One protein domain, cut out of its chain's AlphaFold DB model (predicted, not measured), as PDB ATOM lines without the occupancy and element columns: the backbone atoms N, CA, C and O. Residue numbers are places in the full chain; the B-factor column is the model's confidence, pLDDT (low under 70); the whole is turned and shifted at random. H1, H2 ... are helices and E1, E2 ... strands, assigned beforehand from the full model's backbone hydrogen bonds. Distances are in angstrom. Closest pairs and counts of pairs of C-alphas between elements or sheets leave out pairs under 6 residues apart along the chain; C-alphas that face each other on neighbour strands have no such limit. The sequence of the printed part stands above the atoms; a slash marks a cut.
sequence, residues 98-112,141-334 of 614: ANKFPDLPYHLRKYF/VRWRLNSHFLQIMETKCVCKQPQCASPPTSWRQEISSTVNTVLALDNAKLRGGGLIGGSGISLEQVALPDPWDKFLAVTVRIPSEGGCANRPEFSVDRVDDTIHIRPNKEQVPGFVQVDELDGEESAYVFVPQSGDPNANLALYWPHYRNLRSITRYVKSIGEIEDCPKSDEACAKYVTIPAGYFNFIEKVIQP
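AT A GLANCE: This is residues 98 to 112 and 141 to 334 of the 614 residues of an uncharacterized protein of Mesorhizobium sp (UniProt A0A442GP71). Two lobes lie end to end, each a strongly twisted sheet of four strands with helix over one face: H2 and H3 over E1 E2 E3 E4 in one, H5 over E6 E7 E5 E8 in the other. E4 runs on into E5 at 44 degrees and so joins the lobes, with H6 at the joint and H1 close to H5 and H6. The 209 printed residues hold, in order, H1 H2 H3 E1 E2 E3 E4 E5 E6 E7 H4 H5 E8 H6, of mixed class, and both sheets, in the orders given, are antiparallel. The whole is loose, with a radius of gyration of the C-alphas of 20.9 A and spans of 69 by 46 by 28 A.

IN THESE COORDINATES: The first sheet has E1, residues 189 to 191, E2, 201 to 207, E3, 216 to 223, 22.8 A long, and E4, 233 to 238. The second has E5, 241 to 247, 19.3 A, E6, 255 to 260, E7, 265 to 270, and E8, 316 to 320. The helices are H1, 106 to 112, from C-alpha 106 at (1.385, -20.480, 147.589); H2, 141 to 156, 22.5 A; H3, 168 to 183, 23.2 A; H4, 281 to 284; H5, 291 to 301, 15.5 A; and H6, 322 to 331, to C-alpha 331 at (10.194, -10.035, 143.602).

HOW THE PARTS SIT: E1 E2 E3 E4 is a meander, each strand the antiparallel neighbour of the one before; N 191 and O 205 are 2.8 A apart, N 204 and O 220 3.0 A, N 219 and O 235 3.0 A. H2 and H3 are on the same face, making two layers, at heights over the sheet of 10.0 A and 8.6 A; they touch at Phe 149 and Thr 178, C-alphas 6.0 A apart. H6 only grazes this sheet with residues 322 to 327. In the other sheet, N 258 and O 267 are 2.8 A apart, N 244 and O 268 2.8 A, N 243 and O 318 2.8 A. H5 is on it, also two layers, at a height of 9.6 A; H4 only grazes it. E7, H4 H5, E8 is a split strand-helix-strand unit, two strands that run the same way in one sheet with helices between them along the chain and E5 between them in the sheet, and its crossover is left-handed. H1 is close to H5 but not clearly touching, C-alphas 112 and 298 being 6.9 A apart. Each O i to N i+4 pair is within hydrogen-bond range in H1, H2, H5 and H6, and 10 of 12 in H3; H4 is too short for one.

THE WHOLE: The farthest C-alphas, of Ala 98 and Gln 161, are 71.3 A apart. Residues 113 to 140 are not printed, and C-alphas 112 and 141 stand 26.4 A apart across the cut. The links H2 to H3 and H5 to E8 are long. The mean pLDDT of the printed part is 85.5; 29 residues are under 70, among them 158 to 169 and 193 to 197.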
ATOM      1  N   ALA A  98      -5.227 -24.545 156.414       67.12
ATOM      2  CA  ALA A  98      -5.343 -25.984 156.156       67.12
ATOM      3  C   ALA A  98      -4.184 -26.537 155.304       67.12
ATOM      4  O   ALA A  98      -4.254 -27.670 154.810       67.12
ATOM      5  N   ASN A  99      -3.123 -25.750 155.112       77.19
ATOM      6  CA  ASN A  99      -2.058 -26.072 154.179       77.19
ATOM      7  C   ASN A  99      -1.277 -27.331 154.599       77.19
ATOM      8  O   ASN A  99      -0.449 -27.308 155.507       77.19
ATOM      9  N   LYS A 100      -1.502 -28.435 153.875       85.44
ATOM     10  CA  LYS A 100      -0.765 -29.703 154.031       85.44
ATOM     11  C   LYS A 100       0.714 -29.612 153.620       85.44
ATOM     12  O   LYS A 100       1.460 -30.554 153.867       85.44
ATOM     13  N   PHE A 101       1.119 -28.506 152.993       88.56
ATOM     14  CA  PHE A 101       2.469 -28.241 152.491       88.56
ATOM     15  C   PHE A 101       2.919 -26.833 152.926       88.56
ATOM     16  O   PHE A 101       3.010 -25.924 152.090       88.56
ATOM     17  N   PRO A 102       3.125 -26.609 154.241       87.31
ATOM     18  CA  PRO A 102       3.489 -25.298 154.797       87.31
ATOM     19  C   PRO A 102       4.864 -24.807 154.320       87.31
ATOM     20  O   PRO A 102       5.147 -23.618 154.372       87.31
ATOM     21  N   ASP A 103       5.695 -25.728 153.844       89.12
ATOM     22  CA  ASP A 103       7.041 -25.537 153.316       89.12
ATOM     23  C   ASP A 103       7.079 -25.099 151.844       89.12
ATOM     24  O   ASP A 103       8.141 -24.727 151.350       89.12
ATOM     25  N   LEU A 104       5.951 -25.146 151.131       88.88
ATOM     26  CA  LEU A 104       5.866 -24.735 149.732       88.88
ATOM     27  C   LEU A 104       5.184 -23.360 149.631       88.88
ATOM     28  O   LEU A 104       4.108 -23.187 150.203       88.88
ATOM     29  N   PRO A 105       5.722 -22.380 148.889       89.50
ATOM     30  CA  PRO A 105       5.027 -21.113 148.677       89.50
ATOM     31  C   PRO A 105       3.697 -21.284 147.924       89.50
ATOM     32  O   PRO A 105       3.533 -22.173 147.081       89.50
ATOM     33  N   TYR A 106       2.721 -20.414 148.206       88.56
ATOM     34  CA  TYR A 106       1.385 -20.480 147.589       88.56
ATOM     35  C   TYR A 106       1.430 -20.368 146.057       88.56
ATOM     36  O   TYR A 106       0.722 -21.099 145.356       88.56
ATOM     37  N   HIS A 107       2.304 -19.510 145.529       87.50
ATOM     38  CA  HIS A 107       2.441 -19.307 144.090       87.50
ATOM     39  C   HIS A 107       2.952 -20.557 143.359       87.50
ATOM     40  O   HIS A 107       2.405 -20.908 142.310       87.50
ATOM     41  N   LEU A 108       3.897 -21.294 143.957       91.69
ATOM     42  CA  LEU A 108       4.369 -22.584 143.442       91.69
ATOM     43  C   LEU A 108       3.249 -23.621 143.383       91.69
ATOM     44  O   LEU A 108       3.067 -24.277 142.358       91.69
ATOM     45  N   ARG A 109       2.454 -23.738 144.454       92.31
ATOM     46  CA  ARG A 109       1.298 -24.647 144.472       92.31
ATOM     47  C   ARG A 109       0.352 -24.356 143.311       92.31
ATOM     48  O   ARG A 109      -0.003 -25.248 142.545       92.31
ATOM     49  N   LYS A 110      -0.023 -23.084 143.152       92.56
ATOM     50  CA  LYS A 110      -0.926 -22.652 142.081       92.56
ATOM     51  C   LYS A 110      -0.342 -22.836 140.686       92.56
ATOM     52  O   LYS A 110      -1.114 -23.092 139.762       92.56
ATOM     53  N   TYR A 111       0.978 -22.736 140.540       94.38
ATOM     54  CA  TYR A 111       1.652 -22.984 139.272       94.38
ATOM     55  C   TYR A 111       1.439 -24.435 138.834       94.38
ATOM     56  O   TYR A 111       0.890 -24.665 137.764       94.38
ATOM     57  N   PHE A 112       1.770 -25.410 139.685       94.62
ATOM     58  CA  PHE A 112       1.644 -26.831 139.330       94.62
ATOM     59  C   PHE A 112       0.190 -27.319 139.216       94.62
ATOM     60  O   PHE A 112      -0.064 -28.311 138.549       94.62
ATOM     61  N   VAL A 141      16.006  -8.029 128.737       95.38
ATOM     62  CA  VAL A 141      17.421  -8.439 128.761       95.38
ATOM     63  C   VAL A 141      17.889  -8.830 127.357       95.38
ATOM     64  O   VAL A 141      18.914  -8.336 126.885       95.38
ATOM     65  N   ARG A 142      17.098  -9.633 126.628       97.38
ATOM     66  CA  ARG A 142      17.386  -9.995 125.229       97.38
ATOM     67  C   ARG A 142      17.528  -8.762 124.344       97.38
ATOM     68  O   ARG A 142      18.463  -8.686 123.545       97.38
ATOM     69  N   TRP A 143      16.601  -7.813 124.450       95.94
ATOM     70  CA  TRP A 143      16.643  -6.580 123.669       95.94
ATOM     71  C   TRP A 143      17.889  -5.750 123.993       95.94
ATOM     72  O   TRP A 143      18.548  -5.279 123.063       95.94
ATOM     73  N   ARG A 144      18.257  -5.616 125.274       93.94
ATOM     74  CA  ARG A 144      19.452  -4.872 125.702       93.94
ATOM     75  C   ARG A 144      20.740  -5.509 125.189       93.94
ATOM     76  O   ARG A 144      21.540  -4.790 124.597       93.94
ATOM     77  N   LEU A 145      20.895  -6.830 125.314       96.19
ATOM     78  CA  LEU A 145      22.053  -7.568 124.789       96.19
ATOM     79  C   LEU A 145      22.223  -7.358 123.279       96.19
ATOM     80  O   LEU A 145      23.282  -6.943 122.818       96.19
ATOM     81  N   ASN A 146      21.155  -7.571 122.504       95.75
ATOM     82  CA  ASN A 146      21.211  -7.410 121.051       95.75
ATOM     83  C   ASN A 146      21.434  -5.950 120.623       95.75
ATOM     84  O   ASN A 146      22.156  -5.699 119.660       95.75
ATOM     85  N   SER A 147      20.831  -4.986 121.325       93.38
ATOM     86  CA  SER A 147      20.996  -3.558 121.018       93.38
ATOM     87  C   SER A 147      22.410  -3.077 121.322       93.38
ATOM     88  O   SER A 147      22.988  -2.340 120.531       93.38
ATOM     89  N   HIS A 148      22.982  -3.512 122.444       92.69
ATOM     90  CA  HIS A 148      24.347  -3.174 122.827       92.69
ATOM     91  C   HIS A 148      25.370  -3.772 121.859       92.69
ATOM     92  O   HIS A 148      26.226  -3.058 121.343       92.69
ATOM     93  N   PHE A 149      25.218  -5.055 121.521       92.88
ATOM     94  CA  PHE A 149      26.071  -5.701 120.528       92.88
ATOM     95  C   PHE A 149      25.992  -4.997 119.168       92.88
ATOM     96  O   PHE A 149      27.003  -4.806 118.496       92.88
ATOM     97  N   LEU A 150      24.794  -4.559 118.762       90.69
ATOM     98  CA  LEU A 150      24.624  -3.786 117.535       90.69
ATOM     99  C   LEU A 150      25.376  -2.448 117.583       90.69
ATOM    100  O   LEU A 150      26.012  -2.095 116.597       90.69
ATOM    101  N   GLN A 151      25.362  -1.741 118.716       89.31
ATOM    102  CA  GLN A 151      26.112  -0.489 118.886       89.31
ATOM    103  C   GLN A 151      27.625  -0.706 118.770       89.31
ATOM    104  O   GLN A 151      28.304   0.059 118.082       89.31
ATOM    105  N   ILE A 152      28.151  -1.774 119.381       87.00
ATOM    106  CA  ILE A 152      29.561  -2.164 119.245       87.00
ATOM    107  C   ILE A 152      29.891  -2.421 117.773       87.00
ATOM    108  O   ILE A 152      30.886  -1.915 117.256       87.00
ATOM    109  N   MET A 153      29.032  -3.163 117.072       84.62
ATOM    110  CA  MET A 153      29.208  -3.453 115.651       84.62
ATOM    111  C   MET A 153      29.160  -2.185 114.795       84.62
ATOM    112  O   MET A 153      29.999  -2.026 113.922       84.62
ATOM    113  N   GLU A 154      28.234  -1.261 115.036       84.12
ATOM    114  CA  GLU A 154      28.155   0.004 114.290       84.12
ATOM    115  C   GLU A 154      29.381   0.898 114.525       84.12
ATOM    116  O   GLU A 154      29.833   1.580 113.606       84.12
ATOM    117  N   THR A 155      29.946   0.854 115.734       81.19
ATOM    118  CA  THR A 155      31.116   1.655 116.119       81.19
ATOM    119  C   THR A 155      32.419   1.054 115.581       81.19
ATOM    120  O   THR A 155      33.228   1.756 114.974       81.19
ATOM    121  N   LYS A 156      32.625  -0.260 115.760       78.44
ATOM    122  CA  LYS A 156      33.865  -0.962 115.386       78.44
ATOM    123  C   LYS A 156      33.873  -1.419 113.926       78.44
ATOM    124  O   LYS A 156      34.909  -1.359 113.262       78.44
ATOM    125  N   CYS A 157      32.740  -1.875 113.387       71.62
ATOM    126  CA  CYS A 157      32.626  -2.245 111.977       71.62
ATOM    127  C   CYS A 157      32.283  -1.013 111.148       71.62
ATOM    128  O   CYS A 157      31.153  -0.800 110.714       71.62
ATOM    129  N   VAL A 158      33.309  -0.216 110.857       58.84
ATOM    130  CA  VAL A 158      33.225   0.804 109.816       58.84
ATOM    131  C   VAL A 158      33.075   0.081 108.473       58.84
ATOM    132  O   VAL A 158      34.059  -0.240 107.809       58.84
ATOM    133  N   CYS A 159      31.833  -0.180 108.052       54.28
ATOM    134  CA  CYS A 159      31.456  -0.775 106.762       54.28
ATOM    135  C   CYS A 159      31.777   0.150 105.566       54.28
ATOM    136  O   CYS A 159      30.983   0.286 104.638       54.28
ATOM    137  N   LYS A 160      32.927   0.834 105.572       54.47
ATOM    138  CA  LYS A 160      33.383   1.676 104.460       54.47
ATOM    139  C   LYS A 160      33.929   0.854 103.293       54.47
ATOM    140  O   LYS A 160      34.103   1.413 102.214       54.47
ATOM    141  N   GLN A 161      34.166  -0.450 103.466       55.59
ATOM    142  CA  GLN A 161      34.515  -1.347 102.367       55.59
ATOM    143  C   GLN A 161      33.671  -2.633 102.383       55.59
ATOM    144  O   GLN A 161      33.452  -3.202 103.448       55.59
ATOM    145  N   PRO A 162      33.239  -3.137 101.210       57.56
ATOM    146  CA  PRO A 162      32.426  -4.353 101.071       57.56
ATOM    147  C   PRO A 162      33.169  -5.656 101.423       57.56
ATOM    148  O   PRO A 162      32.629  -6.742 101.236       57.56
ATOM    149  N   GLN A 163      34.403  -5.568 101.918       54.69
ATOM    150  CA  GLN A 163      35.230  -6.703 102.312       54.69
ATOM    151  C   GLN A 163      35.667  -6.526 103.769       54.69
ATOM    152  O   GLN A 163      36.835  -6.285 104.060       54.69
ATOM    153  N   CYS A 164      34.724  -6.635 104.703       56.12
ATOM    154  CA  CYS A 164      35.074  -6.915 106.092       56.12
ATOM    155  C   CYS A 164      35.567  -8.367 106.162       56.12
ATOM    156  O   CYS A 164      34.784  -9.289 106.383       56.12
ATOM    157  N   ALA A 165      36.860  -8.580 105.905       52.88
ATOM    158  CA  ALA A 165      37.512  -9.841 106.227       52.88
ATOM    159  C   ALA A 165      37.394 -10.055 107.748       52.88
ATOM    160  O   ALA A 165      37.781  -9.185 108.527       52.88
ATOM    161  N   SER A 166      36.766 -11.160 108.159       51.62
ATOM    162  CA  SER A 166      36.405 -11.443 109.554       51.62
ATOM    163  C   SER A 166      37.591 -11.405 110.526       51.62
ATOM    164  O   SER A 166      38.741 -11.608 110.133       51.62
ATOM    165  N   PRO A 167      37.275 -11.381 111.830       50.44
ATOM    166  CA  PRO A 167      37.587 -12.594 112.576       50.44
ATOM    167  C   PRO A 167      36.368 -13.169 113.321       50.44
ATOM    168  O   PRO A 167      35.744 -12.463 114.107       50.44
ATOM    169  N   PRO A 168      36.076 -14.476 113.177       58.19
ATOM    170  CA  PRO A 168      35.175 -15.191 114.087       58.19
ATOM    171  C   PRO A 168      35.738 -15.298 115.520       58.19
ATOM    172  O   PRO A 168      34.996 -15.577 116.457       58.19
ATOM    173  N   THR A 169      37.041 -15.055 115.723       61.53
ATOM    174  CA  THR A 169      37.684 -15.079 117.046       61.53
ATOM    175  C   THR A 169      37.447 -13.819 117.878       61.53
ATOM    176  O   THR A 169      37.420 -13.938 119.101       61.53
ATOM    177  N   SER A 170      37.221 -12.644 117.273       73.25
ATOM    178  CA  SER A 170      36.910 -11.428 118.042       73.25
ATOM    179  C   SER A 170      35.498 -11.467 118.618       73.25
ATOM    180  O   SER A 170      35.293 -11.034 119.747       73.25
ATOM    181  N   TRP A 171      34.535 -12.074 117.913       84.94
ATOM    182  CA  TRP A 171      33.147 -12.147 118.381       84.94
ATOM    183  C   TRP A 171      33.009 -12.776 119.754       84.94
ATOM    184  O   TRP A 171      32.186 -12.314 120.529       84.94
ATOM    185  N   ARG A 172      33.816 -13.781 120.098       89.00
ATOM    186  CA  ARG A 172      33.738 -14.379 121.436       89.00
ATOM    187  C   ARG A 172      34.055 -13.375 122.544       89.00
ATOM    188  O   ARG A 172      33.363 -13.368 123.557       89.00
ATOM    189  N   GLN A 173      35.059 -12.523 122.338       89.81
ATOM    190  CA  GLN A 173      35.408 -11.467 123.285       89.81
ATOM    191  C   GLN A 173      34.311 -10.400 123.343       89.81
ATOM    192  O   GLN A 173      33.873 -10.059 124.434       89.81
ATOM    193  N   GLU A 174      33.807  -9.955 122.190       90.88
ATOM    194  CA  GLU A 174      32.726  -8.957 122.101       90.88
ATOM    195  C   GLU A 174      31.405  -9.471 122.702       90.88
ATOM    196  O   GLU A 174      30.665  -8.726 123.340       90.88
ATOM    197  N   ILE A 175      31.104 -10.764 122.539       93.62
ATOM    198  CA  ILE A 175      29.927 -11.422 123.117       93.62
ATOM    199  C   ILE A 175      30.046 -11.472 124.640       93.62
ATOM    200  O   ILE A 175      29.118 -11.061 125.333       93.62
ATOM    201  N   SER A 176      31.179 -11.955 125.164       93.69
ATOM    202  CA  SER A 176      31.436 -11.956 126.608       93.69
ATOM    203  C   SER A 176      31.396 -10.539 127.180       93.69
ATOM    204  O   SER A 176      30.761 -10.331 128.209       93.69
ATOM    205  N   SER A 177      32.006  -9.571 126.490       92.06
ATOM    206  CA  SER A 177      32.000  -8.159 126.884       92.06
ATOM    207  C   SER A 177      30.583  -7.590 126.919       92.06
ATOM    208  O   SER A 177      30.157  -7.069 127.940       92.06
ATOM    209  N   THR A 178      29.782  -7.828 125.877       94.38
ATOM    210  CA  THR A 178      28.373  -7.407 125.832       94.38
ATOM    211  C   THR A 178      27.571  -7.957 127.006       94.38
ATOM    212  O   THR A 178      26.803  -7.224 127.627       94.38
ATOM    213  N   VAL A 179      27.720  -9.250 127.314       95.12
ATOM    214  CA  VAL A 179      27.004  -9.868 128.438       95.12
ATOM    215  C   VAL A 179      27.471  -9.269 129.762       95.12
ATOM    216  O   VAL A 179      26.633  -8.915 130.589       95.12
ATOM    217  N   ASN A 180      28.782  -9.098 129.932       92.06
ATOM    218  CA  ASN A 180      29.378  -8.461 131.100       92.06
ATOM    219  C   ASN A 180      28.870  -7.030 131.299       92.06
ATOM    220  O   ASN A 180      28.431  -6.688 132.389       92.06
ATOM    221  N   THR A 181      28.851  -6.206 130.256       89.75
ATOM    222  CA  THR A 181      28.407  -4.814 130.359       89.75
ATOM    223  C   THR A 181      26.904  -4.700 130.587       89.75
ATOM    224  O   THR A 181      26.468  -3.896 131.401       89.75
ATOM    225  N   VAL A 182      26.078  -5.491 129.895       91.06
ATOM    226  CA  VAL A 182      24.613  -5.375 130.012       91.06
ATOM    227  C   VAL A 182      24.088  -5.939 131.331       91.06
ATOM    228  O   VAL A 182      23.139  -5.383 131.878       91.06
ATOM    229  N   LEU A 183      24.678  -7.029 131.830       91.12
ATOM    230  CA  LEU A 183      24.269  -7.679 133.081       91.12
ATOM    231  C   LEU A 183      25.142  -7.288 134.283       91.12
ATOM    232  O   LEU A 183      24.957  -7.839 135.367       91.12
ATOM    233  N   ALA A 184      26.086  -6.361 134.093       88.00
ATOM    234  CA  ALA A 184      27.052  -5.935 135.102       88.00
ATOM    235  C   ALA A 184      27.819  -7.110 135.752       88.00
ATOM    236  O   ALA A 184      27.820  -7.280 136.970       88.00
ATOM    237  N   LEU A 185      28.455  -7.939 134.920       89.25
ATOM    238  CA  LEU A 185      29.236  -9.113 135.319       89.25
ATOM    239  C   LEU A 185      30.717  -8.916 135.005       89.25
ATOM    240  O   LEU A 185      31.066  -8.282 134.015       89.25
ATOM    241  N   ASP A 186      31.583  -9.573 135.771       84.75
ATOM    242  CA  ASP A 186      33.031  -9.505 135.540       84.75
ATOM    243  C   ASP A 186      33.559 -10.637 134.640       84.75
ATOM    244  O   ASP A 186      34.661 -10.556 134.096       84.75
ATOM    245  N   ASN A 187      32.825 -11.747 134.504       87.56
ATOM    246  CA  ASN A 187      33.415 -13.001 134.025       87.56
ATOM    247  C   ASN A 187      32.460 -13.949 133.277       87.56
ATOM    248  O   ASN A 187      32.635 -15.170 133.360       87.56
ATOM    249  N   ALA A 188      31.502 -13.431 132.505       92.12
ATOM    250  CA  ALA A 188      30.692 -14.255 131.612       92.12
ATOM    251  C   ALA A 188      31.575 -14.969 130.573       92.12
ATOM    252  O   ALA A 188      32.374 -14.355 129.856       92.12
ATOM    253  N   LYS A 189      31.435 -16.294 130.478       92.81
ATOM    254  CA  LYS A 189      32.259 -17.137 129.596       92.81
ATOM    255  C   LYS A 189      31.392 -17.885 128.605       92.81
ATOM    256  O   LYS A 189      30.407 -18.505 128.986       92.81
ATOM    257  N   LEU A 190      31.799 -17.916 127.343       91.44
ATOM    258  CA  LEU A 190      31.182 -18.810 126.368       91.44
ATOM    259  C   LEU A 190      31.571 -20.259 126.658       91.44
ATOM    260  O   LEU A 190      32.754 -20.586 126.790       91.44
ATOM    261  N   ARG A 191      30.574 -21.141 126.760       86.06
ATOM    262  CA  ARG A 191      30.798 -22.582 126.872       86.06
ATOM    263  C   ARG A 191      31.182 -23.111 125.493       86.06
ATOM    264  O   ARG A 191      30.351 -23.193 124.591       86.06
ATOM    265  N   GLY A 192      32.460 -23.454 125.325       72.25
ATOM    266  CA  GLY A 192      32.930 -24.162 124.136       72.25
ATOM    267  C   GLY A 192      32.238 -25.525 124.023       72.25
ATOM    268  O   GLY A 192      32.102 -26.223 125.023       72.25
ATOM    269  N   GLY A 193      31.795 -25.895 122.820       67.19
ATOM    270  CA  GLY A 193      31.105 -27.172 122.572       67.19
ATOM    271  C   GLY A 193      29.730 -27.055 121.912       67.19
ATOM    272  O   GLY A 193      28.969 -28.018 121.955       67.19
ATOM    273  N   GLY A 194      29.401 -25.903 121.313       60.50
ATOM    274  CA  GLY A 194      28.133 -25.709 120.610       60.50
ATOM    275  C   GLY A 194      27.842 -26.836 119.617       60.50
ATOM    276  O   GLY A 194      28.711 -27.228 118.833       60.50
ATOM    277  N   LEU A 195      26.613 -27.357 119.657       60.44
ATOM    278  CA  LEU A 195      26.110 -28.294 118.659       60.44
ATOM    279  C   LEU A 195      26.234 -27.615 117.293       60.44
ATOM    280  O   LEU A 195      25.563 -26.617 117.029       60.44
ATOM    281  N   ILE A 196      27.119 -28.127 116.434       58.25
ATOM    282  CA  ILE A 196      27.210 -27.654 115.054       58.25
ATOM    283  C   ILE A 196      25.931 -28.123 114.365       58.25
ATOM    284  O   ILE A 196      25.818 -29.275 113.942       58.25
ATOM    285  N   GLY A 197      24.943 -27.234 114.284       64.50
ATOM    286  CA  GLY A 197      23.796 -27.447 113.421       64.50
ATOM    287  C   GLY A 197      24.302 -27.532 111.985       64.50
ATOM    288  O   GLY A 197      25.096 -26.691 111.558       64.50
ATOM    289  N   GLY A 198      23.849 -28.528 111.218       75.69
ATOM    290  CA  GLY A 198      24.265 -28.736 109.821       75.69
ATOM    291  C   GLY A 198      24.010 -27.547 108.876       75.69
ATOM    292  O   GLY A 198      24.382 -27.602 107.712       75.69
ATOM    293  N   SER A 199      23.395 -26.470 109.368       77.00
ATOM    294  CA  SER A 199      23.117 -25.208 108.683       77.00
ATOM    295  C   SER A 199      24.236 -24.162 108.784       77.00
ATOM    296  O   SER A 199      24.012 -23.014 108.405       77.00
ATOM    297  N   GLY A 200      25.415 -24.503 109.318       80.81
ATOM    298  CA  GLY A 200      26.491 -23.523 109.483       80.81
ATOM    299  C   GLY A 200      26.131 -22.449 110.516       80.81
ATOM    300  O   GLY A 200      26.438 -21.271 110.351       80.81
ATOM    301  N   ILE A 201      25.428 -22.832 111.574       82.62
ATOM    302  CA  ILE A 201      25.104 -21.958 112.698       82.62
ATOM    303  C   ILE A 201      25.625 -22.653 113.945       82.62
ATOM    304  O   ILE A 201      25.259 -23.798 114.218       82.62
ATOM    305  N   SER A 202      26.484 -21.964 114.689       85.88
ATOM    306  CA  SER A 202      26.905 -22.404 116.011       85.88
ATOM    307  C   SER A 202      25.984 -21.770 117.046       85.88
ATOM    308  O   SER A 202      25.807 -20.552 117.060       85.88
ATOM    309  N   LEU A 203      25.356 -22.592 117.881       89.44
ATOM    310  CA  LEU A 203      24.643 -22.118 119.061       89.44
ATOM    311  C   LEU A 203      25.579 -22.289 120.258       89.44
ATOM    312  O   LEU A 203      25.892 -23.419 120.635       89.44
ATOM    313  N   GLU A 204      26.039 -21.183 120.834       92.06
ATOM    314  CA  GLU A 204      26.884 -21.197 122.029       92.06
ATOM    315  C   GLU A 204      26.061 -20.773 123.254       92.06
ATOM    316  O   GLU A 204      25.239 -19.857 123.189       92.06
ATOM    317  N   GLN A 205      26.255 -21.453 124.385       92.75
ATOM    318  CA  GLN A 205      25.657 -21.062 125.663       92.75
ATOM    319  C   GLN A 205      26.636 -20.163 126.419       92.75
ATOM    320  O   GLN A 205      27.829 -20.468 126.489       92.75
ATOM    321  N   VAL A 206      26.144 -19.087 127.025       94.50
ATOM    322  CA  VAL A 206      26.957 -18.244 127.907       94.50
ATOM    323  C   VAL A 206      26.806 -18.757 129.338       94.50
ATOM    324  O   VAL A 206      25.701 -18.846 129.869       94.50
ATOM    325  N   ALA A 207      27.919 -19.131 129.965       93.44
ATOM    326  CA  ALA A 207      27.985 -19.417 131.387       93.44
ATOM    327  C   ALA A 207      27.917 -18.100 132.163       93.44
ATOM    328  O   ALA A 207      28.832 -17.274 132.066       93.44
ATOM    329  N   LEU A 208      26.838 -17.930 132.919       93.31
ATOM    330  CA  LEU A 208      26.658 -16.814 133.836       93.31
ATOM    331  C   LEU A 208      27.176 -17.197 135.228       93.31
ATOM    332  O   LEU A 208      27.134 -18.379 135.578       93.31
ATOM    333  N   PRO A 209      27.702 -16.240 136.004       91.94
ATOM    334  CA  PRO A 209      28.058 -16.466 137.398       91.94
ATOM    335  C   PRO A 209      26.813 -16.475 138.298       91.94
ATOM    336  O   PRO A 209      25.758 -15.956 137.927       91.94
ATOM    337  N   ASP A 210      26.967 -17.006 139.513       88.81
ATOM    338  CA  ASP A 210      25.978 -16.832 140.579       88.81
ATOM    339  C   ASP A 210      25.807 -15.327 140.884       88.81
ATOM    340  O   ASP A 210      26.806 -14.602 140.929       88.81
ATOM    341  N   PRO A 211      24.577 -14.830 141.090       91.44
ATOM    342  CA  PRO A 211      23.327 -15.587 141.126       91.44
ATOM    343  C   PRO A 211      22.563 -15.633 139.793       91.44
ATOM    344  O   PRO A 211      21.473 -16.192 139.754       91.44
ATOM    345  N   TRP A 212      23.086 -15.052 138.709       93.19
ATOM    346  CA  TRP A 212      22.379 -14.882 137.432       93.19
ATOM    347  C   TRP A 212      21.988 -16.189 136.741       93.19
ATOM    348  O   TRP A 212      20.909 -16.273 136.146       93.19
ATOM    349  N   ASP A 213      22.835 -17.209 136.849       93.62
ATOM    350  CA  ASP A 213      22.587 -18.554 136.322       93.62
ATOM    351  C   ASP A 213      21.332 -19.217 136.909       93.62
ATOM    352  O   ASP A 213      20.744 -20.089 136.277       93.62
ATOM    353  N   LYS A 214      20.861 -18.760 138.074       94.00
ATOM    354  CA  LYS A 214      19.617 -19.229 138.694       94.00
ATOM    355  C   LYS A 214      18.355 -18.612 138.118       94.00
ATOM    356  O   LYS A 214      17.275 -19.119 138.417       94.00
ATOM    357  N   PHE A 215      18.461 -17.520 137.360       95.00
ATOM    358  CA  PHE A 215      17.306 -16.755 136.884       95.00
ATOM    359  C   PHE A 215      17.112 -16.850 135.382       95.00
ATOM    360  O   PHE A 215      15.976 -16.944 134.941       95.00
ATOM    361  N   LEU A 216      18.177 -16.816 134.584       96.62
ATOM    362  CA  LEU A 216      18.057 -16.819 133.129       96.62
ATOM    363  C   LEU A 216      19.171 -17.635 132.473       96.62
ATOM    364  O   LEU A 216      20.253 -17.811 133.025       96.62
ATOM    365  N   ALA A 217      18.904 -18.109 131.261       96.00
ATOM    366  CA  ALA A 217      19.894 -18.722 130.394       96.00
ATOM    367  C   ALA A 217      20.126 -17.813 129.186       96.00
ATOM    368  O   ALA A 217      19.175 -17.428 128.507       96.00
ATOM    369  N   VAL A 218      21.385 -17.487 128.891       96.75
ATOM    370  CA  VAL A 218      21.739 -16.746 127.673       96.75
ATOM    371  C   VAL A 218      22.348 -17.709 126.668       96.75
ATOM    372  O   VAL A 218      23.321 -18.411 126.957       96.75
ATOM    373  N   THR A 219      21.790 -17.713 125.463       95.94
ATOM    374  CA  THR A 219      22.382 -18.383 124.307       95.94
ATOM    375  C   THR A 219      22.667 -17.362 123.219       95.94
ATOM    376  O   THR A 219      22.008 -16.329 123.115       95.94
ATOM    377  N   VAL A 220      23.685 -17.626 122.412       95.50
ATOM    378  CA  VAL A 220      24.058 -16.775 121.289       95.50
ATOM    379  C   VAL A 220      24.153 -17.613 120.030       95.50
ATOM    380  O   VAL A 220      24.848 -18.629 119.960       95.50
ATOM    381  N   ARG A 221      23.408 -17.185 119.016       93.31
ATOM    382  CA  ARG A 221      23.439 -17.763 117.683       93.31
ATOM    383  C   ARG A 221      24.549 -17.084 116.895       93.31
ATOM    384  O   ARG A 221      24.401 -15.928 116.514       93.31
ATOM    385  N   ILE A 222      25.630 -17.807 116.625       90.38
ATOM    386  CA  ILE A 222      26.786 -17.328 115.867       90.38
ATOM    387  C   ILE A 222      26.738 -17.925 114.448       90.38
ATOM    388  O   ILE A 222      26.824 -19.147 114.287       90.38
ATOM    389  N   PRO A 223      26.576 -17.107 113.396       87.25
ATOM    390  CA  PRO A 223      26.609 -17.595 112.019       87.25
ATOM    391  C   PRO A 223      28.030 -18.027 111.618       87.25
ATOM    392  O   PRO A 223      29.004 -17.372 111.977       87.25
ATOM    393  N   SER A 224      28.164 -19.130 110.874       81.06
ATOM    394  CA  SER A 224      29.471 -19.620 110.391       81.06
ATOM    395  C   SER A 224      30.032 -18.802 109.227       81.06
ATOM    396  O   SER A 224      31.248 -18.721 109.065       81.06
ATOM    397  N   GLU A 225      29.160 -18.180 108.432       77.88
ATOM    398  CA  GLU A 225      29.552 -17.298 107.338       77.88
ATOM    399  C   GLU A 225      29.724 -15.872 107.862       77.88
ATOM    400  O   GLU A 225      28.758 -15.211 108.258       77.88
ATOM    401  N   GLY A 226      30.972 -15.404 107.869       63.94
ATOM    402  CA  GLY A 226      31.322 -14.051 108.281       63.94
ATOM    403  C   GLY A 226      30.739 -12.985 107.350       63.94
ATOM    404  O   GLY A 226      30.728 -13.132 106.131       63.94
ATOM    405  N   GLY A 227      30.263 -11.884 107.930       66.25
ATOM    406  CA  GLY A 227      29.798 -10.708 107.197       66.25
ATOM    407  C   GLY A 227      28.917  -9.824 108.073       66.25
ATOM    408  O   GLY A 227      28.247 -10.315 108.975       66.25
ATOM    409  N   CYS A 228      28.874  -8.517 107.810       67.88
ATOM    410  CA  CYS A 228      28.104  -7.568 108.630       67.88
ATOM    411  C   CYS A 228      26.586  -7.838 108.621       67.88
ATOM    412  O   CYS A 228      25.885  -7.426 109.542       67.88
ATOM    413  N   ALA A 229      26.081  -8.539 107.600       74.62
ATOM    414  CA  ALA A 229      24.685  -8.971 107.528       74.62
ATOM    415  C   ALA A 229      24.366 -10.133 108.489       74.62
ATOM    416  O   ALA A 229      23.232 -10.259 108.944       74.62
ATOM    417  N   ASN A 230      25.368 -10.950 108.822       82.50
ATOM    418  CA  ASN A 230      25.247 -12.139 109.654       82.50
ATOM    419  C   ASN A 230      25.913 -11.863 111.005       82.50
ATOM    420  O   ASN A 230      27.075 -12.198 111.231       82.50
ATOM    421  N   ARG A 231      25.171 -11.215 111.903       87.81
ATOM    422  CA  ARG A 231      25.640 -10.888 113.255       87.81
ATOM    423  C   ARG A 231      25.206 -11.942 114.280       87.81
ATOM    424  O   ARG A 231      24.138 -12.533 114.103       87.81
ATOM    425  N   PRO A 232      25.989 -12.144 115.354       92.44
ATOM    426  CA  PRO A 232      25.524 -12.831 116.547       92.44
ATOM    427  C   PRO A 232      24.165 -12.304 117.028       92.44
ATOM    428  O   PRO A 232      23.947 -11.093 117.077       92.44
ATOM    429  N   GLU A 233      23.256 -13.216 117.371       95.44
ATOM    430  CA  GLU A 233      21.957 -12.885 117.961       95.44
ATOM    431  C   GLU A 233      21.826 -13.563 119.323       95.44
ATOM    432  O   GLU A 233      21.941 -14.785 119.434       95.44
ATOM    433  N   PHE A 234      21.569 -12.767 120.358       97.31
ATOM    434  CA  PHE A 234      21.317 -13.272 121.700       97.31
ATOM    435  C   PHE A 234      19.865 -13.738 121.839       97.31
ATOM    436  O   PHE A 234      18.930 -13.019 121.463       97.31
ATOM    437  N   SER A 235      19.681 -14.907 122.447       97.12
ATOM    438  CA  SER A 235      18.427 -15.356 123.047       97.12
ATOM    439  C   SER A 235      18.590 -15.403 124.560       97.12
ATOM    440  O   SER A 235      19.668 -15.691 125.082       97.12
ATOM    441  N   VAL A 236      17.504 -15.082 125.252       97.56
ATOM    442  CA  VAL A 236      17.427 -15.122 126.709       97.56
ATOM    443  C   VAL A 236      16.209 -15.946 127.053       97.56
ATOM    444  O   VAL A 236      15.081 -15.569 126.735       97.56
ATOM    445  N   ASP A 237      16.471 -17.086 127.666       96.94
ATOM    446  CA  ASP A 237      15.500 -18.129 127.916       96.94
ATOM    447  C   ASP A 237      15.371 -18.373 129.421       96.94
ATOM    448  O   ASP A 237      16.210 -17.973 130.234       96.94
ATOM    449  N   ARG A 238      14.274 -19.023 129.805       96.12
ATOM    450  CA  ARG A 238      14.041 -19.421 131.191       96.12
ATOM    451  C   ARG A 238      14.958 -20.587 131.560       96.12
ATOM    452  O   ARG A 238      15.172 -21.486 130.753       96.12
ATOM    453  N   VAL A 239      15.428 -20.591 132.804       95.69
ATOM    454  CA  VAL A 239      16.098 -21.752 133.400       95.69
ATOM    455  C   VAL A 239      15.042 -22.750 133.863       95.69
ATOM    456  O   VAL A 239      14.219 -22.420 134.721       95.69
ATOM    457  N   ASP A 240      15.077 -23.948 133.286       95.50
ATOM    458  CA  ASP A 240      14.215 -25.076 133.631       95.50
ATOM    459  C   ASP A 240      15.069 -26.206 134.219       95.50
ATOM    460  O   ASP A 240      16.053 -26.624 133.612       95.50
ATOM    461  N   ASP A 241      14.676 -26.714 135.387       94.69
ATOM    462  CA  ASP A 241      15.286 -27.879 136.023       94.69
ATOM    463  C   ASP A 241      14.423 -29.113 135.743       94.69
ATOM    464  O   ASP A 241      13.274 -29.190 136.184       94.69
ATOM    465  N   THR A 242      14.966 -30.104 135.041       93.94
ATOM    466  CA  THR A 242      14.307 -31.406 134.875       93.94
ATOM    467  C   THR A 242      14.798 -32.366 135.950       93.94
ATOM    468  O   THR A 242      15.962 -32.769 135.963       93.94
ATOM    469  N   ILE A 243      13.896 -32.742 136.853       94.88
ATOM    470  CA  ILE A 243      14.183 -33.619 137.986       94.88
ATOM    471  C   ILE A 243      13.572 -34.986 137.731       94.88
ATOM    472  O   ILE A 243      12.354 -35.117 137.606       94.88
ATOM    473  N   HIS A 244      14.411 -36.011 137.703       94.00
ATOM    474  CA  HIS A 244      13.994 -37.400 137.591       94.00
ATOM    475  C   HIS A 244      13.772 -37.997 138.978       94.00
ATOM    476  O   HIS A 244      14.594 -37.841 139.876       94.00
ATOM    477  N   ILE A 245      12.666 -38.706 139.148       94.62
ATOM    478  CA  ILE A 245      12.278 -39.376 140.384       94.62
ATOM    479  C   ILE A 245      12.490 -40.867 140.167       94.62
ATOM    480  O   ILE A 245      11.882 -41.469 139.278       94.62
ATOM    481  N   ARG A 246      13.374 -41.453 140.970       93.94
ATOM    482  CA  ARG A 246      13.758 -42.865 140.877       93.94
ATOM    483  C   ARG A 246      13.814 -43.505 142.261       93.94
ATOM    484  O   ARG A 246      13.964 -42.777 143.245       93.94
ATOM    485  N   PRO A 247      13.756 -44.845 142.352       95.06
ATOM    486  CA  PRO A 247      14.060 -45.554 143.585       95.06
ATOM    487  C   PRO A 247      15.388 -45.107 144.213       95.06
ATOM    488  O   PRO A 247      16.379 -44.804 143.537       95.06
ATOM    489  N   ASN A 248      15.407 -45.060 145.538       92.94
ATOM    490  CA  ASN A 248      16.583 -44.718 146.319       92.94
ATOM    491  C   ASN A 248      17.702 -45.737 146.034       92.94
ATOM    492  O   ASN A 248      17.454 -46.943 145.967       92.94
ATOM    493  N   LYS A 249      18.940 -45.251 145.888       90.94
ATOM    494  CA  LYS A 249      20.149 -46.044 145.582       90.94
ATOM    495  C   LYS A 249      20.187 -46.698 144.193       90.94
ATOM    496  O   LYS A 249      21.077 -47.514 143.946       90.94
ATOM    497  N   GLU A 250      19.277 -46.358 143.281       91.88
ATOM    498  CA  GLU A 250      19.381 -46.787 141.885       91.88
ATOM    499  C   GLU A 250      20.570 -46.081 141.209       91.88
ATOM    500  O   GLU A 250      20.586 -44.861 141.053       91.88
ATOM    501  N   GLN A 251      21.591 -46.841 140.806       91.00
ATOM    502  CA  GLN A 251      22.723 -46.294 140.056       91.00
ATOM    503  C   GLN A 251      22.438 -46.380 138.562       91.00
ATOM    504  O   GLN A 251      22.499 -47.458 137.972       91.00
ATOM    505  N   VAL A 252      22.161 -45.232 137.949       88.62
ATOM    506  CA  VAL A 252      21.923 -45.137 136.508       88.62
ATOM    507  C   VAL A 252      23.038 -44.308 135.877       88.62
ATOM    508  O   VAL A 252      23.257 -43.169 136.297       88.62
ATOM    509  N   PRO A 253      23.770 -44.842 134.882       89.94
ATOM    510  CA  PRO A 253      24.819 -44.092 134.205       89.94
ATOM    511  C   PRO A 253      24.295 -42.760 133.657       89.94
ATOM    512  O   PRO A 253      23.280 -42.724 132.965       89.94
ATOM    513  N   GLY A 254      24.998 -41.666 133.959       88.81
ATOM    514  CA  GLY A 254      24.596 -40.320 133.540       88.81
ATOM    515  C   GLY A 254      23.510 -39.675 134.406       88.81
ATOM    516  O   GLY A 254      23.053 -38.594 134.071       88.81
ATOM    517  N   PHE A 255      23.098 -40.287 135.518       91.81
ATOM    518  CA  PHE A 255      22.233 -39.641 136.503       91.81
ATOM    519  C   PHE A 255      22.975 -39.461 137.822       91.81
ATOM    520  O   PHE A 255      23.653 -40.371 138.297       91.81
ATOM    521  N   VAL A 256      22.830 -38.282 138.421       92.56
ATOM    522  CA  VAL A 256      23.414 -37.955 139.725       92.56
ATOM    523  C   VAL A 256      22.287 -37.668 140.702       92.56
ATOM    524  O   VAL A 256      21.396 -36.875 140.398       92.56
ATOM    525  N   GLN A 257      22.311 -38.333 141.858       94.25
ATOM    526  CA  GLN A 257      21.363 -38.079 142.938       94.25
ATOM    527  C   GLN A 257      21.621 -36.688 143.524       94.25
ATOM    528  O   GLN A 257      22.749 -36.381 143.909       94.25
ATOM    529  N   VAL A 258      20.577 -35.865 143.602       93.75
ATOM    530  CA  VAL A 258      20.653 -34.479 144.098       93.75
ATOM    531  C   VAL A 258      19.897 -34.264 145.403       93.75
ATOM    532  O   VAL A 258      20.253 -33.361 146.154       93.75
ATOM    533  N   ASP A 259      18.881 -35.079 145.694       94.50
ATOM    534  CA  ASP A 259      18.114 -34.993 146.942       94.50
ATOM    535  C   ASP A 259      17.453 -36.340 147.287       94.50
ATOM    536  O   ASP A 259      17.163 -37.150 146.401       94.50
ATOM    537  N   GLU A 260      17.197 -36.583 148.571       95.31
ATOM    538  CA  GLU A 260      16.412 -37.726 149.055       95.31
ATOM    539  C   GLU A 260      14.983 -37.252 149.356       95.31
ATOM    540  O   GLU A 260      14.740 -36.406 150.222       95.31
ATOM    541  N   LEU A 261      14.008 -37.772 148.609       92.31
ATOM    542  CA  LEU A 261      12.628 -37.285 148.676       92.31
ATOM    543  C   LEU A 261      11.903 -37.899 149.877       92.31
ATOM    544  O   LEU A 261      11.279 -37.208 150.698       92.31
ATOM    545  N   ASP A 262      12.015 -39.218 149.970       89.69
ATOM    546  CA  ASP A 262      11.499 -40.079 151.021       89.69
ATOM    547  C   ASP A 262      12.397 -41.327 151.130       89.69
ATOM    548  O   ASP A 262      13.415 -41.433 150.453       89.69
ATOM    549  N   GLY A 263      12.064 -42.258 152.028       93.00
ATOM    550  CA  GLY A 263      12.897 -43.446 152.246       93.00
ATOM    551  C   GLY A 263      12.960 -44.405 151.049       93.00
ATOM    552  O   GLY A 263      13.810 -45.298 151.047       93.00
ATOM    553  N   GLU A 264      12.091 -44.242 150.047       95.56
ATOM    554  CA  GLU A 264      11.967 -45.143 148.899       95.56
ATOM    555  C   GLU A 264      12.416 -44.499 147.585       95.56
ATOM    556  O   GLU A 264      12.911 -45.210 146.716       95.56
ATOM    557  N   GLU A 265      12.297 -43.179 147.437       95.94
ATOM    558  CA  GLU A 265      12.576 -42.443 146.204       95.94
ATOM    559  C   GLU A 265      13.554 -41.276 146.417       95.94
ATOM    560  O   GLU A 265      13.619 -40.622 147.460       95.94
ATOM    561  N   SER A 266      14.331 -40.973 145.382       95.75
ATOM    562  CA  SER A 266      15.297 -39.875 145.353       95.75
ATOM    563  C   SER A 266      15.176 -39.074 144.060       95.75
ATOM    564  O   SER A 266      14.680 -39.567 143.044       95.75
ATOM    565  N   ALA A 267      15.595 -37.814 144.125       94.50
ATOM    566  CA  ALA A 267      15.662 -36.912 142.988       94.50
ATOM    567  C   ALA A 267      17.026 -37.039 142.311       94.50
ATOM    568  O   ALA A 267      18.064 -37.032 142.975       94.50
ATOM    569  N   TYR A 268      17.013 -37.110 140.987       94.25
ATOM    570  CA  TYR A 268      18.192 -37.234 140.145       94.25
ATOM    571  C   TYR A 268      18.154 -36.195 139.030       94.25
ATOM    572  O   TYR A 268      17.090 -35.860 138.510       94.25
ATOM    573  N   VAL A 269      19.330 -35.740 138.612       92.94
ATOM    574  CA  VAL A 269      19.513 -34.909 137.416       92.94
ATOM    575  C   VAL A 269      20.313 -35.672 136.376       92.94
ATOM    576  O   VAL A 269      21.207 -36.451 136.719       92.94
ATOM    577  N   PHE A 270      19.981 -35.460 135.104       91.25
ATOM    578  CA  PHE A 270      20.758 -36.016 134.008       91.25
ATOM    579  C   PHE A 270      22.032 -35.192 133.802       91.25
ATOM    580  O   PHE A 270      21.986 -34.003 133.489       91.25
ATOM    581  N   VAL A 271      23.172 -35.851 133.957       88.12
ATOM    582  CA  VAL A 271      24.502 -35.334 133.662       88.12
ATOM    583  C   VAL A 271      24.997 -36.077 132.423       88.12
ATOM    584  O   VAL A 271      25.319 -37.266 132.513       88.12
ATOM    585  N   PRO A 272      25.070 -35.413 131.256       84.06
ATOM    586  CA  PRO A 272      25.665 -36.003 130.070       84.06
ATOM    587  C   PRO A 272      27.049 -36.542 130.426       84.06
ATOM    588  O   PRO A 272      27.829 -35.847 131.081       84.06
ATOM    589  N   GLN A 273      27.368 -37.759 129.981       80.88
ATOM    590  CA  GLN A 273      28.731 -38.283 130.054       80.88
ATOM    591  C   GLN A 273      29.606 -37.465 129.107       80.88
ATOM    592  O   GLN A 273      29.869 -37.844 127.968       80.88
ATOM    593  N   SER A 274      30.007 -36.283 129.553       73.50
ATOM    594  CA  SER A 274      31.050 -35.544 128.882       73.50
ATOM    595  C   SER A 274      32.318 -36.384 129.035       73.50
ATOM    596  O   SER A 274      32.617 -36.864 130.130       73.50
ATOM    597  N   GLY A 275      33.069 -36.580 127.952       68.69
ATOM    598  CA  GLY A 275      34.371 -37.249 128.023       68.69
ATOM    599  C   GLY A 275      35.387 -36.521 128.918       68.69
ATOM    600  O   GLY A 275      36.493 -37.022 129.093       68.69
ATOM    601  N   ASP A 276      35.026 -35.355 129.469       70.50
ATOM    602  CA  ASP A 276      35.794 -34.632 130.467       70.50
ATOM    603  C   ASP A 276      35.384 -35.069 131.891       70.50
ATOM    604  O   ASP A 276      34.301 -34.706 132.365       70.50
ATOM    605  N   PRO A 277      36.237 -35.824 132.611       65.81
ATOM    606  CA  PRO A 277      35.997 -36.180 134.008       65.81
ATOM    607  C   PRO A 277      36.002 -34.963 134.950       65.81
ATOM    608  O   PRO A 277      35.589 -35.096 136.100       65.81
ATOM    609  N   ASN A 278      36.440 -33.785 134.483       62.94
ATOM    610  CA  ASN A 278      36.385 -32.527 135.227       62.94
ATOM    611  C   ASN A 278      35.157 -31.675 134.884       62.94
ATOM    612  O   ASN A 278      35.084 -30.530 135.341       62.94
ATOM    613  N   ALA A 279      34.207 -32.185 134.087       67.00
ATOM    614  CA  ALA A 279      32.964 -31.467 133.849       67.00
ATOM    615  C   ALA A 279      32.334 -31.100 135.190       67.00
ATOM    616  O   ALA A 279      32.046 -31.952 136.032       67.00
ATOM    617  N   ASN A 280      32.199 -29.794 135.403       72.94
ATOM    618  CA  ASN A 280      31.829 -29.255 136.693       72.94
ATOM    619  C   ASN A 280      30.392 -29.678 137.010       72.94
ATOM    620  O   ASN A 280      29.443 -29.102 136.477       72.94
ATOM    621  N   LEU A 281      30.240 -30.687 137.874       75.38
ATOM    622  CA  LEU A 281      28.939 -31.197 138.314       75.38
ATOM    623  C   LEU A 281      28.045 -30.074 138.841       75.38
ATOM    624  O   LEU A 281      26.834 -30.178 138.679       75.38
ATOM    625  N   ALA A 282      28.635 -28.992 139.382       75.19
ATOM    626  CA  ALA A 282      27.946 -27.767 139.803       75.19
ATOM    627  C   ALA A 282      26.933 -27.257 138.758       75.19
ATOM    628  O   ALA A 282      25.883 -26.757 139.131       75.19
ATOM    629  N   LEU A 283      27.219 -27.434 137.463       74.06
ATOM    630  CA  LEU A 283      26.401 -26.925 136.358       74.06
ATOM    631  C   LEU A 283      25.082 -27.670 136.140       74.06
ATOM    632  O   LEU A 283      24.231 -27.178 135.402       74.06
ATOM    633  N   TYR A 284      24.953 -28.866 136.708       81.69
ATOM    634  CA  TYR A 284      23.763 -29.705 136.584       81.69
ATOM    635  C   TYR A 284      22.954 -29.744 137.876       81.69
ATOM    636  O   TYR A 284      21.919 -30.407 137.925       81.69
ATOM    637  N   TRP A 285      23.420 -29.067 138.931       88.44
ATOM    638  CA  TRP A 285      22.635 -28.967 140.148       88.44
ATOM    639  C   TRP A 285      21.374 -28.152 139.878       88.44
ATOM    640  O   TRP A 285      21.451 -27.128 139.199       88.44
ATOM    641  N   PRO A 286      20.228 -28.579 140.425       91.81
ATOM    642  CA  PRO A 286      18.999 -27.817 140.329       91.81
ATOM    643  C   PRO A 286      19.199 -26.407 140.867       91.81
ATOM    644  O   PRO A 286      19.737 -26.204 141.962       91.81
ATOM    645  N   HIS A 287      18.756 -25.434 140.087       93.06
ATOM    646  CA  HIS A 287      18.833 -24.024 140.430       93.06
ATOM    647  C   HIS A 287      17.790 -23.663 141.489       93.06
ATOM    648  O   HIS A 287      18.011 -22.744 142.282       93.06
ATOM    649  N   TYR A 288      16.657 -24.372 141.518       91.56
ATOM    650  CA  TYR A 288      15.622 -24.169 142.523       91.56
ATOM    651  C   TYR A 288      15.813 -25.094 143.734       91.56
ATOM    652  O   TYR A 288      15.983 -26.310 143.617       91.56
ATOM    653  N   ARG A 289      15.780 -24.504 144.932       84.69
ATOM    654  CA  ARG A 289      15.927 -25.224 146.207       84.69
ATOM    655  C   ARG A 289      14.578 -25.825 146.627       84.69
ATOM    656  O   ARG A 289      13.544 -25.416 146.135       84.69
ATOM    657  N   ASN A 290      14.555 -26.772 147.563       90.06
ATOM    658  CA  ASN A 290      13.316 -27.395 148.074       90.06
ATOM    659  C   ASN A 290      12.624 -28.412 147.132       90.06
ATOM    660  O   ASN A 290      11.393 -28.499 147.039       90.06
ATOM    661  N   LEU A 291      13.432 -29.238 146.460       92.44
ATOM    662  CA  LEU A 291      12.962 -30.299 145.560       92.44
ATOM    663  C   LEU A 291      12.038 -31.292 146.262       92.44
ATOM    664  O   LEU A 291      11.033 -31.712 145.686       92.44
ATOM    665  N   ARG A 292      12.340 -31.636 147.517       93.44
ATOM    666  CA  ARG A 292      11.526 -32.537 148.334       93.44
ATOM    667  C   ARG A 292      10.065 -32.097 148.434       93.44
ATOM    668  O   ARG A 292       9.167 -32.911 148.209       93.44
ATOM    669  N   SER A 293       9.810 -30.830 148.752       92.75
ATOM    670  CA  SER A 293       8.449 -30.325 148.968       92.75
ATOM    671  C   SER A 293       7.689 -30.151 147.663       92.75
ATOM    672  O   SER A 293       6.522 -30.544 147.595       92.75
ATOM    673  N   ILE A 294       8.356 -29.677 146.602       93.50
ATOM    674  CA  ILE A 294       7.773 -29.647 145.252       93.50
ATOM    675  C   ILE A 294       7.393 -31.054 144.818       93.50
ATOM    676  O   ILE A 294       6.257 -31.291 144.427       93.50
ATOM    677  N   THR A 295       8.316 -32.003 144.925       91.88
ATOM    678  CA  THR A 295       8.086 -33.357 144.430       91.88
ATOM    679  C   THR A 295       6.953 -34.035 145.190       91.88
ATOM    680  O   THR A 295       6.071 -34.629 144.575       91.88
ATOM    681  N   ARG A 296       6.906 -33.897 146.524       92.69
ATOM    682  CA  ARG A 296       5.796 -34.414 147.340       92.69
ATOM    683  C   ARG A 296       4.459 -33.784 146.934       92.69
ATOM    684  O   ARG A 296       3.448 -34.483 146.873       92.69
ATOM    685  N   TYR A 297       4.456 -32.486 146.634       94.44
ATOM    686  CA  TYR A 297       3.265 -31.772 146.186       94.44
ATOM    687  C   TYR A 297       2.803 -32.220 144.793       94.44
ATOM    688  O   TYR A 297       1.643 -32.600 144.636       94.44
ATOM    689  N   VAL A 298       3.703 -32.261 143.811       93.19
ATOM    690  CA  VAL A 298       3.418 -32.689 142.431       93.19
ATOM    691  C   VAL A 298       2.949 -34.151 142.399       93.19
ATOM    692  O   VAL A 298       1.945 -34.451 141.753       93.19
ATOM    693  N   LYS A 299       3.562 -35.040 143.203       92.00
ATOM    694  CA  LYS A 299       3.061 -36.410 143.448       92.00
ATOM    695  C   LYS A 299       1.613 -36.398 143.943       92.00
ATOM    696  O   LYS A 299       0.796 -37.174 143.459       92.00
ATOM    697  N   SER A 300       1.289 -35.522 144.897       93.75
ATOM    698  CA  SER A 300      -0.039 -35.482 145.524       93.75
ATOM    699  C   SER A 300      -1.164 -35.026 144.591       93.75
ATOM    700  O   SER A 300      -2.314 -35.395 144.819       93.75
ATOM    701  N   ILE A 301      -0.842 -34.251 143.549       94.38
ATOM    702  CA  ILE A 301      -1.807 -33.801 142.534       94.38
ATOM    703  C   ILE A 301      -1.803 -34.676 141.269       94.38
ATOM    704  O   ILE A 301      -2.659 -34.487 140.414       94.38
ATOM    705  N   GLY A 302      -0.889 -35.648 141.166       90.94
ATOM    706  CA  GLY A 302      -0.825 -36.597 140.049       90.94
ATOM    707  C   GLY A 302      -0.225 -36.046 138.750       90.94
ATOM    708  O   GLY A 302      -0.387 -36.675 137.713       90.94
ATOM    709  N   GLU A 303       0.479 -34.913 138.795       88.25
ATOM    710  CA  GLU A 303       1.042 -34.209 137.621       88.25
ATOM    711  C   GLU A 303       2.493 -34.630 137.315       88.25
ATOM    712  O   GLU A 303       3.331 -33.819 136.926       88.25
ATOM    713  N   ILE A 304       2.833 -35.899 137.547       85.88
ATOM    714  CA  ILE A 304       4.158 -36.427 137.206       85.88
ATOM    715  C   ILE A 304       4.102 -37.040 135.820       85.88
ATOM    716  O   ILE A 304       3.271 -37.911 135.560       85.88
ATOM    717  N   GLU A 305       5.007 -36.605 134.950       87.56
ATOM    718  CA  GLU A 305       5.093 -37.122 133.594       87.56
ATOM    719  C   GLU A 305       5.804 -38.482 133.601       87.56
ATOM    720  O   GLU A 305       6.899 -38.642 134.151       87.56
ATOM    721  N   ASP A 306       5.160 -39.478 132.989       86.75
ATOM    722  CA  ASP A 306       5.788 -40.758 132.682       86.75
ATOM    723  C   ASP A 306       6.591 -40.609 131.381       86.75
ATOM    724  O   ASP A 306       6.079 -40.124 130.367       86.75
ATOM    725  N   CYS A 307       7.849 -41.051 131.380       78.44
ATOM    726  CA  CYS A 307       8.644 -41.085 130.157       78.44
ATOM    727  C   CYS A 307       8.006 -42.029 129.106       78.44
ATOM    728  O   CYS A 307       7.350 -43.023 129.443       78.44
ATOM    729  N   PRO A 308       8.189 -41.752 127.801       79.44
ATOM    730  CA  PRO A 308       7.728 -42.647 126.746       79.44
ATOM    731  C   PRO A 308       8.379 -44.032 126.898       79.44
ATOM    732  O   PRO A 308       9.589 -44.151 127.062       79.44
ATOM    733  N   LYS A 309       7.561 -45.093 126.818       71.81
ATOM    734  CA  LYS A 309       7.907 -46.492 127.161       71.81
ATOM    735  C   LYS A 309       9.071 -47.129 126.376       71.81
ATOM    736  O   LYS A 309       9.357 -48.301 126.595       71.81
ATOM    737  N   SER A 310       9.688 -46.427 125.428       71.12
ATOM    738  CA  SER A 310      10.729 -46.976 124.553       71.12
ATOM    739  C   SER A 310      12.147 -46.912 125.128       71.12
ATOM    740  O   SER A 310      13.021 -47.551 124.557       71.12
ATOM    741  N   ASP A 311      12.378 -46.184 126.224       74.12
ATOM    742  CA  ASP A 311      13.689 -46.109 126.878       74.12
ATOM    743  C   ASP A 311      13.705 -46.922 128.175       74.12
ATOM    744  O   ASP A 311      12.955 -46.640 129.105       74.12
ATOM    745  N   GLU A 312      14.612 -47.895 128.290       64.44
ATOM    746  CA  GLU A 312      14.856 -48.634 129.545       64.44
ATOM    747  C   GLU A 312      15.335 -47.711 130.687       64.44
ATOM    748  O   GLU A 312      15.261 -48.069 131.857       64.44
ATOM    749  N   ALA A 313      15.751 -46.481 130.361       65.69
ATOM    750  CA  ALA A 313      16.064 -45.420 131.316       65.69
ATOM    751  C   ALA A 313      14.835 -44.599 131.771       65.69
ATOM    752  O   ALA A 313      15.009 -43.593 132.459       65.69
ATOM    753  N   CYS A 314      13.613 -44.988 131.398       69.19
ATOM    754  CA  CYS A 314      12.363 -44.276 131.679       69.19
ATOM    755  C   CYS A 314      12.102 -44.133 133.191       69.19
ATOM    756  O   CYS A 314      11.596 -45.043 133.846       69.19
ATOM    757  N   ALA A 315      12.407 -42.955 133.732       83.06
ATOM    758  CA  ALA A 315      12.017 -42.533 135.072       83.06
ATOM    759  C   ALA A 315      10.942 -41.454 134.985       83.06
ATOM    760  O   ALA A 315      10.921 -40.654 134.051       83.06
ATOM    761  N   LYS A 316      10.082 -41.410 135.998       92.62
ATOM    762  CA  LYS A 316       9.175 -40.286 136.223       92.62
ATOM    763  C   LYS A 316       9.972 -38.992 136.325       92.62
ATOM    764  O   LYS A 316      11.045 -39.000 136.928       92.62
ATOM    765  N   TYR A 317       9.468 -37.891 135.784       93.75
ATOM    766  CA  TYR A 317      10.145 -36.604 135.926       93.75
ATOM    767  C   TYR A 317       9.181 -35.443 136.150       93.75
ATOM    768  O   TYR A 317       7.980 -35.526 135.892       93.75
ATOM    769  N   VAL A 318       9.734 -34.349 136.664       94.00
ATOM    770  CA  VAL A 318       9.067 -33.058 136.800       94.00
ATOM    771  C   VAL A 318       9.987 -31.978 136.247       94.00
ATOM    772  O   VAL A 318      11.177 -31.957 136.554       94.00
ATOM    773  N   THR A 319       9.442 -31.083 135.423       94.12
ATOM    774  CA  THR A 319      10.173 -29.902 134.949       94.12
ATOM    775  C   THR A 319       9.754 -28.692 135.770       94.12
ATOM    776  O   THR A 319       8.588 -28.295 135.774       94.12
ATOM    777  N   ILE A 320      10.710 -28.118 136.486       94.88
ATOM    778  CA  ILE A 320      10.523 -26.988 137.386       94.88
ATOM    779  C   ILE A 320      11.034 -25.737 136.662       94.88
ATOM    780  O   ILE A 320      12.207 -25.700 136.300       94.88
ATOM    781  N   PRO A 321      10.210 -24.694 136.463       96.00
ATOM    782  CA  PRO A 321      10.650 -23.424 135.887       96.00
ATOM    783  C   PRO A 321      11.480 -22.615 136.896       96.00
ATOM    784  O   PRO A 321      11.046 -21.572 137.388       96.00
ATOM    785  N   ALA A 322      12.660 -23.119 137.239       95.75
ATOM    786  CA  ALA A 322      13.492 -22.637 138.332       95.75
ATOM    787  C   ALA A 322      13.788 -21.137 138.246       95.75
ATOM    788  O   ALA A 322      13.623 -20.431 139.239       95.75
ATOM    789  N   GLY A 323      14.109 -20.636 137.049       95.50
ATOM    790  CA  GLY A 323      14.362 -19.211 136.826       95.50
ATOM    791  C   GLY A 323      13.173 -18.322 137.181       95.50
ATOM    792  O   GLY A 323      13.334 -17.290 137.830       95.50
ATOM    793  N   TYR A 324      11.960 -18.769 136.843       95.62
ATOM    794  CA  TYR A 324      10.724 -18.062 137.182       95.62
ATOM    795  C   TYR A 324      10.460 -18.069 138.691       95.62
ATOM    796  O   TYR A 324      10.104 -17.035 139.251       95.62
ATOM    797  N   PHE A 325      10.631 -19.209 139.363       93.88
ATOM    798  CA  PHE A 325      10.385 -19.291 140.805       93.88
ATOM    799  C   PHE A 325      11.417 -18.512 141.613       93.88
ATOM    800  O   PHE A 325      11.027 -17.717 142.464       93.88
ATOM    801  N   ASN A 326      12.705 -18.643 141.284       93.00
ATOM    802  CA  ASN A 326      13.761 -17.837 141.888       93.00
ATOM    803  C   ASN A 326      13.476 -16.338 141.702       93.00
ATOM    804  O   ASN A 326      13.600 -15.564 142.651       93.00
ATOM    805  N   PHE A 327      13.038 -15.929 140.505       92.56
ATOM    806  CA  PHE A 327      12.648 -14.546 140.222       92.56
ATOM    807  C   PHE A 327      11.473 -14.087 141.090       92.56
ATOM    808  O   PHE A 327      11.545 -13.034 141.717       92.56
ATOM    809  N   ILE A 328      10.393 -14.863 141.165       90.56
ATOM    810  CA  ILE A 328       9.188 -14.454 141.892       90.56
ATOM    811  C   ILE A 328       9.387 -14.437 143.401       90.56
ATOM    812  O   ILE A 328       8.926 -13.496 144.034       90.56
ATOM    813  N   GLU A 329      10.098 -15.397 143.985       88.44
ATOM    814  CA  GLU A 329      10.404 -15.381 145.422       88.44
ATOM    815  C   GLU A 329      11.215 -14.162 145.835       88.44
ATOM    816  O   GLU A 329      11.052 -13.628 146.930       88.44
ATOM    817  N   LYS A 330      12.074 -13.708 144.927       86.38
ATOM    818  CA  LYS A 330      12.810 -12.469 145.077       86.38
ATOM    819  C   LYS A 330      11.844 -11.279 144.961       86.38
ATOM    820  O   LYS A 330      11.795 -10.441 145.850       86.38
ATOM    821  N   VAL A 331      11.028 -11.212 143.914       84.44
ATOM    822  CA  VAL A 331      10.194 -10.035 143.602       84.44
ATOM    823  C   VAL A 331       8.938  -9.902 144.494       84.44
ATOM    824  O   VAL A 331       8.414  -8.808 144.653       84.44
ATOM    825  N   ILE A 332       8.438 -10.963 145.136       80.44
ATOM    826  CA  ILE A 332       7.172 -10.953 145.909       80.44
ATOM    827  C   ILE A 332       7.206 -10.148 147.219       80.44
ATOM    828  O   ILE A 332       6.170 -10.031 147.870       80.44
ATOM    829  N   GLN A 333       8.334  -9.554 147.607       73.69
ATOM    830  CA  GLN A 333       8.431  -8.702 148.798       73.69
ATOM    831  C   GLN A 333       8.345  -7.210 148.416       73.69
ATOM    832  O   GLN A 333       9.378  -6.545 148.358       73.69
ATOM    833  N   PRO A 334       7.154  -6.652 148.098       67.06
ATOM    834  CA  PRO A 334       7.048  -5.249 147.748       67.06
ATOM    835  C   PRO A 334       7.181  -4.382 149.000       67.06
ATOM    836  O   PRO A 334       6.359  -4.470 149.911       67.06
TER     837      PRO A 334